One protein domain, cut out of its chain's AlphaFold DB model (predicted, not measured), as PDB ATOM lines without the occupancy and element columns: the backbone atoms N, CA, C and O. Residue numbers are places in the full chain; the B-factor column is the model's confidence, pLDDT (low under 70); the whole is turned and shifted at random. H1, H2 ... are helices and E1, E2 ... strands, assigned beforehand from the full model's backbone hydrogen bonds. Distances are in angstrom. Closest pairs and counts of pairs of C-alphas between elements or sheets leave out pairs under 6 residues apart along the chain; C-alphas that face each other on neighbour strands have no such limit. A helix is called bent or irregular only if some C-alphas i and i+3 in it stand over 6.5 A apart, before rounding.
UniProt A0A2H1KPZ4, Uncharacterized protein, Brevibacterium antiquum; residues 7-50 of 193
ATOM      1  N   TYR A   7     -44.741  33.369 -30.858       89.81
ATOM      2  CA  TYR A   7     -43.750  33.522 -31.924       89.81
ATOM      3  C   TYR A   7     -42.325  33.373 -31.383       89.81
ATOM      4  O   TYR A   7     -42.064  33.765 -30.243       89.81
ATOM      5  N   PRO A   8     -41.392  32.806 -32.168       88.88
ATOM      6  CA  PRO A   8     -39.976  32.807 -31.825       88.88
ATOM      7  C   PRO A   8     -39.408  34.228 -31.957       88.88
ATOM      8  O   PRO A   8     -39.378  34.787 -33.049       88.88
ATOM      9  N   MET A   9     -38.945  34.792 -30.844       87.75
ATOM     10  CA  MET A   9     -38.360  36.131 -30.753       87.75
ATOM     11  C   MET A   9     -36.861  36.030 -30.505       87.75
ATOM     12  O   MET A   9     -36.456  35.302 -29.595       87.75
ATOM     13  N   LYS A  10     -36.045  36.792 -31.239       89.00
ATOM     14  CA  LYS A  10     -34.622  36.971 -30.914       89.00
ATOM     15  C   LYS A  10     -34.445  38.116 -29.916       89.00
ATOM     16  O   LYS A  10     -35.007  39.191 -30.094       89.00
ATOM     17  N   TYR A  11     -33.643  37.873 -28.886       89.06
ATOM     18  CA  TYR A  11     -33.292  38.848 -27.849       89.06
ATOM     19  C   TYR A  11     -31.838  39.308 -27.999       89.06
ATOM     20  O   TYR A  11     -31.045  38.662 -28.688       89.06
ATOM     21  N   LYS A  12     -31.461  40.395 -27.313       88.88
ATOM     22  CA  LYS A  12     -30.094  40.951 -27.318       88.88
ATOM     23  C   LYS A  12     -29.029  39.919 -26.950       88.88
ATOM     24  O   LYS A  12     -27.948  39.907 -27.526       88.88
ATOM     25  N   CYS A  13     -29.351  39.024 -26.021       86.81
ATOM     26  CA  CYS A  13     -28.466  37.953 -25.573       86.81
ATOM     27  C   CYS A  13     -28.256  36.830 -26.617       86.81
ATOM     28  O   CYS A  13     -27.677  35.802 -26.288       86.81
ATOM     29  N   GLY A  14     -28.785  36.964 -27.841       85.75
ATOM     30  CA  GLY A  14     -28.649  35.988 -28.932       85.75
ATOM     31  C   GLY A  14     -29.606  34.792 -28.855       85.75
ATOM     32  O   GLY A  14     -29.701  34.009 -29.800       85.75
ATOM     33  N   HIS A  15     -30.362  34.654 -27.766       90.00
ATOM     34  CA  HIS A  15     -31.317  33.561 -27.593       90.00
ATOM     35  C   HIS A  15     -32.619  33.811 -28.351       90.00
ATOM     36  O   HIS A  15     -33.142  34.928 -28.371       90.00
ATOM     37  N   THR A  16     -33.172  32.732 -28.911       90.19
ATOM     38  CA  THR A  16     -34.524  32.727 -29.475       90.19
ATOM     39  C   THR A  16     -35.484  32.075 -28.487       90.19
ATOM     40  O   THR A  16     -35.283  30.922 -28.109       90.19
ATOM     41  N   VAL A  17     -36.524  32.792 -28.062       88.94
ATOM     42  CA  VAL A  17     -37.523  32.289 -27.105       88.94
ATOM     43  C   VAL A  17     -38.916  32.430 -27.705       88.94
ATOM     44  O   VAL A  17     -39.220  33.441 -28.334       88.94
ATOM     45  N   LYS A  18     -39.775  31.420 -27.519       90.38
ATOM     46  CA  LYS A  18     -41.197  31.534 -27.860       90.38
ATOM     47  C   LYS A  18     -41.864  32.481 -26.866       90.38
ATOM     48  O   LYS A  18     -41.976  32.152 -25.690       90.38
ATOM     49  N   THR A  19     -42.284  33.649 -27.334       86.00
ATOM     50  CA  THR A  19     -42.948  34.669 -26.515       86.00
ATOM     51  C   THR A  19     -44.405  34.780 -26.926       86.00
ATOM     52  O   THR A  19     -44.726  34.728 -28.116       86.00
ATOM     53  N   ASP A  20     -45.286  34.915 -25.939       89.56
ATOM     54  CA  ASP A  20     -46.699  35.166 -26.185       89.56
ATOM     55  C   ASP A  20     -46.918  36.622 -26.621       89.56
ATOM     56  O   ASP A  20     -46.621  37.568 -25.892       89.56
ATOM     57  N   LEU A  21     -47.450  36.789 -27.829       87.56
ATOM     58  CA  LEU A  21     -47.835  38.059 -28.437       87.56
ATOM     59  C   LEU A  21     -49.362  38.210 -28.504       87.56
ATOM     60  O   LEU A  21     -49.871  38.981 -29.320       87.56
ATOM     61  N   SER A  22     -50.117  37.493 -27.667       88.56
ATOM     62  CA  SER A  22     -51.578  37.609 -27.548       88.56
ATOM     63  C   SER A  22     -52.053  39.058 -27.379       88.56
ATOM     64  O   SER A  22     -53.046  39.443 -27.998       88.56
ATOM     65  N   LYS A  23     -51.281  39.874 -26.644       88.12
ATOM     66  CA  LYS A  23     -51.519  41.309 -26.401       88.12
ATOM     67  C   LYS A  23     -51.303  42.209 -27.627       88.12
ATOM     68  O   LYS A  23     -51.726  43.360 -27.621       88.12
ATOM     69  N   ILE A  24     -50.646  41.709 -28.676       86.38
ATOM     70  CA  ILE A  24     -50.439  42.428 -29.940       86.38
ATOM     71  C   ILE A  24     -51.567  42.045 -30.915       86.38
ATOM     72  O   ILE A  24     -51.907  40.857 -31.014       86.38
ATOM     73  N   PRO A  25     -52.139  43.003 -31.678       90.88
ATOM     74  CA  PRO A  25     -53.134  42.708 -32.705       90.88
ATOM     75  C   PRO A  25     -52.651  41.622 -33.668       90.88
ATOM     76  O   PRO A  25     -51.498  41.645 -34.098       90.88
ATOM     77  N   ALA A  26     -53.533  40.690 -34.036       88.00
ATOM     78  CA  ALA A  26     -53.169  39.487 -34.789       88.00
ATOM     79  C   ALA A  26     -52.409  39.778 -36.099       88.00
ATOM     80  O   ALA A  26     -51.453  39.075 -36.417       88.00
ATOM     81  N   SER A  27     -52.762  40.863 -36.797       87.25
ATOM     82  CA  SER A  27     -52.099  41.324 -38.025       87.25
ATOM     83  C   SER A  27     -50.661  41.815 -37.827       87.25
ATOM     84  O   SER A  27     -49.892  41.858 -38.782       87.25
ATOM     85  N   LYS A  28     -50.277  42.182 -36.599       88.19
ATOM     86  CA  LYS A  28     -48.964  42.759 -36.272       88.19
ATOM     87  C   LYS A  28     -48.019  41.773 -35.589       88.19
ATOM     88  O   LYS A  28     -46.838  42.080 -35.465       88.19
ATOM     89  N   ARG A  29     -48.492  40.598 -35.155       88.50
ATOM     90  CA  ARG A  29     -47.683  39.650 -34.361       88.50
ATOM     91  C   ARG A  29     -46.456  39.133 -35.113       88.50
ATOM     92  O   ARG A  29     -45.366  39.151 -34.560       88.50
ATOM     93  N   ALA A  30     -46.613  38.743 -36.379       85.31
ATOM     94  CA  ALA A  30     -45.500  38.253 -37.196       85.31
ATOM     95  C   ALA A  30     -44.434  39.338 -37.445       85.31
ATOM     96  O   ALA A  30     -43.243  39.080 -37.292       85.31
ATOM     97  N   ALA A  31     -44.863  40.569 -37.751       86.00
ATOM     98  CA  ALA A  31     -43.962  41.706 -37.949       86.00
ATOM     99  C   ALA A  31     -43.259  42.117 -36.647       86.00
ATOM    100  O   ALA A  31     -42.057  42.368 -36.640       86.00
ATOM    101  N   ALA A  32     -43.987  42.127 -35.525       84.25
ATOM    102  CA  ALA A  32     -43.402  42.350 -34.207       84.25
ATOM    103  C   ALA A  32     -42.348  41.284 -33.884       84.25
ATOM    104  O   ALA A  32     -41.299  41.618 -33.334       84.25
ATOM    105  N   ALA A  33     -42.587  40.031 -34.288       85.38
ATOM    106  CA  ALA A  33     -41.663  38.939 -34.037       85.38
ATOM    107  C   ALA A  33     -40.352  38.998 -34.816       85.38
ATOM    108  O   ALA A  33     -39.312  38.577 -34.314       85.38
ATOM    109  N   GLN A  34     -40.399  39.563 -36.016       83.44
ATOM    110  CA  GLN A  34     -39.221  39.778 -36.851       83.44
ATOM    111  C   GLN A  34     -38.523  41.113 -36.580       83.44
ATOM    112  O   GLN A  34     -37.471  41.371 -37.155       83.44
ATOM    113  N   SER A  35     -39.094  41.975 -35.736       83.00
ATOM    114  CA  SER A  35     -38.514  43.286 -35.463       83.00
ATOM    115  C   SER A  35     -37.231  43.191 -34.632       83.00
ATOM    116  O   SER A  35     -37.159  42.463 -33.642       83.00
ATOM    117  N   ASP A  36     -36.249  44.034 -34.957       81.12
ATOM    118  CA  ASP A  36     -35.004  44.173 -34.186       81.12
ATOM    119  C   ASP A  36     -35.192  44.918 -32.853       81.12
ATOM    120  O   ASP A  36     -34.216  45.219 -32.157       81.12
ATOM    121  N   PHE A  37     -36.441  45.227 -32.479       82.50
ATOM    122  CA  PHE A  37     -36.780  45.964 -31.265       82.50
ATOM    123  C   PHE A  37     -36.149  45.315 -30.029       82.50
ATOM    124  O   PHE A  37     -35.379  45.954 -29.317       82.50
ATOM    125  N   TYR A  38     -36.378  44.018 -29.828       79.94
ATOM    126  CA  TYR A  38     -35.858  43.282 -28.671       79.94
ATOM    127  C   TYR A  38     -34.348  43.025 -28.738       79.94
ATOM    128  O   TYR A  38     -33.731  42.750 -27.712       79.94
ATOM    129  N   VAL A  39     -33.735  43.150 -29.915       82.56
ATOM    130  CA  VAL A  39     -32.296  42.933 -30.114       82.56
ATOM    131  C   VAL A  39     -31.492  44.205 -29.857       82.56
ATOM    132  O   VAL A  39     -30.428  44.136 -29.247       82.56
ATOM    133  N   SER A  40     -31.987  45.370 -30.288       77.31
ATOM    134  CA  SER A  40     -31.175  46.597 -30.340       77.31
ATOM    135  C   SER A  40     -31.871  47.878 -29.879       77.31
ATOM    136  O   SER A  40     -31.177  48.849 -29.605       77.31
ATOM    137  N   ARG A  41     -33.207  47.913 -29.774       73.88
ATOM    138  CA  ARG A  41     -33.965  49.165 -29.553       73.88
ATOM    139  C   ARG A  41     -34.945  49.134 -28.384       73.88
ATOM    140  O   ARG A  41     -35.768  50.038 -28.262       73.88
ATOM    141  N   ALA A  42     -34.885  48.106 -27.545       75.00
ATOM    142  CA  ALA A  42     -35.656  48.072 -26.311       75.00
ATOM    143  C   ALA A  42     -35.132  49.145 -25.327       75.00
ATOM    144  O   ALA A  42     -34.291  49.967 -25.694       75.00
ATOM    145  N   ARG A  43     -35.700  49.179 -24.112       58.28
ATOM    146  CA  ARG A  43     -35.451  50.144 -23.017       58.28
ATOM    147  C   ARG A  43     -34.104  50.895 -23.121       58.28
ATOM    148  O   ARG A  43     -33.046  50.277 -23.194       58.28
ATOM    149  N   ASP A  44     -34.159  52.228 -23.130       68.81
ATOM    150  CA  ASP A  44     -32.991  53.131 -23.171       68.81
ATOM    151  C   ASP A  44     -32.065  52.957 -24.396       68.81
ATOM    152  O   ASP A  44     -30.865  53.230 -24.333       68.81
ATOM    153  N   GLY A  45     -32.606  52.477 -25.524       70.50
ATOM    154  CA  GLY A  45     -31.836  52.231 -26.750       70.50
ATOM    155  C   GLY A  45     -30.923  51.007 -26.656       70.50
ATOM    156  O   GLY A  45     -29.971  50.880 -27.425       70.50
ATOM    157  N   LYS A  46     -31.189  50.111 -25.702       72.56
ATOM    158  CA  LYS A  46     -30.451  48.870 -25.489       72.56
ATOM    159  C   LYS A  46     -31.439  47.716 -25.626       72.56
ATOM    160  O   LYS A  46     -32.500  47.711 -25.013       72.56
ATOM    161  N   GLY A  47     -31.106  46.723 -26.450       81.12
ATOM    162  CA  GLY A  47     -31.926  45.516 -26.583       81.12
ATOM    163  C   GLY A  47     -32.230  44.837 -25.239       81.12
ATOM    164  O   GLY A  47     -31.538  45.050 -24.243       81.12
ATOM    165  N   MET A  48     -33.264  44.004 -25.223       83.88
ATOM    166  CA  MET A  48     -33.760  43.323 -24.032       83.88
ATOM    167  C   MET A  48     -33.110  41.943 -23.899       83.88
ATOM    168  O   MET A  48     -32.982  41.216 -24.889       83.88
ATOM    169  N   ASP A  49     -32.729  41.562 -22.683       86.06
ATOM    170  CA  ASP A  49     -32.311  40.192 -22.392       86.06
ATOM    171  C   ASP A  49     -33.515  39.252 -22.391       86.06
ATOM    172  O   ASP A  49     -34.627  39.632 -22.019       86.06
ATOM    173  N   CYS A  50     -33.314  38.000 -22.806       87.81
ATOM    174  CA  CYS A  50     -34.399  37.031 -22.739       87.81
ATOM    175  C   CYS A  50     -34.774  36.752 -21.270       87.81
ATOM    176  O   CYS A  50     -33.907  36.847 -20.396       87.81
TER     177      CYS A  50
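What this domain is: This is residues 7 to 50 of the 193 residues of an uncharacterized protein of Brevibacterium antiquum (UniProt A0A2H1KPZ4). A small two-stranded hairpin, E1 and E2, has the irregular helix H1 on the E1 side, and the short helix H2 sits near the last residue of E1. The 44 printed residues hold E1, E2, H1 and H2 in that order, with the strands antiparallel and the class mixed, helices and strands. The whole is compact, with a radius of gyration of the C-alphas of 10.1 A and spans of 26 by 19 by 14 A.

How they stand to each other: Begin at E1, residues 7 to 10; a tight link leads to E2, residues 16 to 20, its antiparallel neighbour in the hairpin, at 137 degrees. Look for N 9 and O 17, 2.9 A apart. In H1, residues 26 to 34, find Ala 33: its C-alpha and that of Met 9 are the closest of H1 and E1, 5.4 A. In H2, residues 37 to 41, the C-alpha of Val 39 is 6.4 A from that of Lys 10, the closest of H2 and E1. H2 is apart from E2 and H1. Every O i to N i+4 pair is within hydrogen-bond range in H2, and 3 of 5 are in H1.

Where its parts are: Find C-alpha 7 at (-43.750, 33.522, -31.924), where E1 begins, 9.8 A long; E2 measures 12.8 A. H1 runs 14.1 A and is irregular, C-alphas 27 and 30 being 7.3 A apart. H2, 4.6 A, is neither bent nor irregular, but only just: C-alphas 38 and 41 are 6.2 A apart; it ends at C-alpha 41, (-33.965, 49.165, -29.553).

The domain as a whole: The farthest C-alphas, of Ala 26 and Asp 44, are 27.0 A apart. The printed part has no cut, and its three links between named elements are tight. The mean pLDDT of the printed part is 84.2; look for values under 70 at residues 43 to 44.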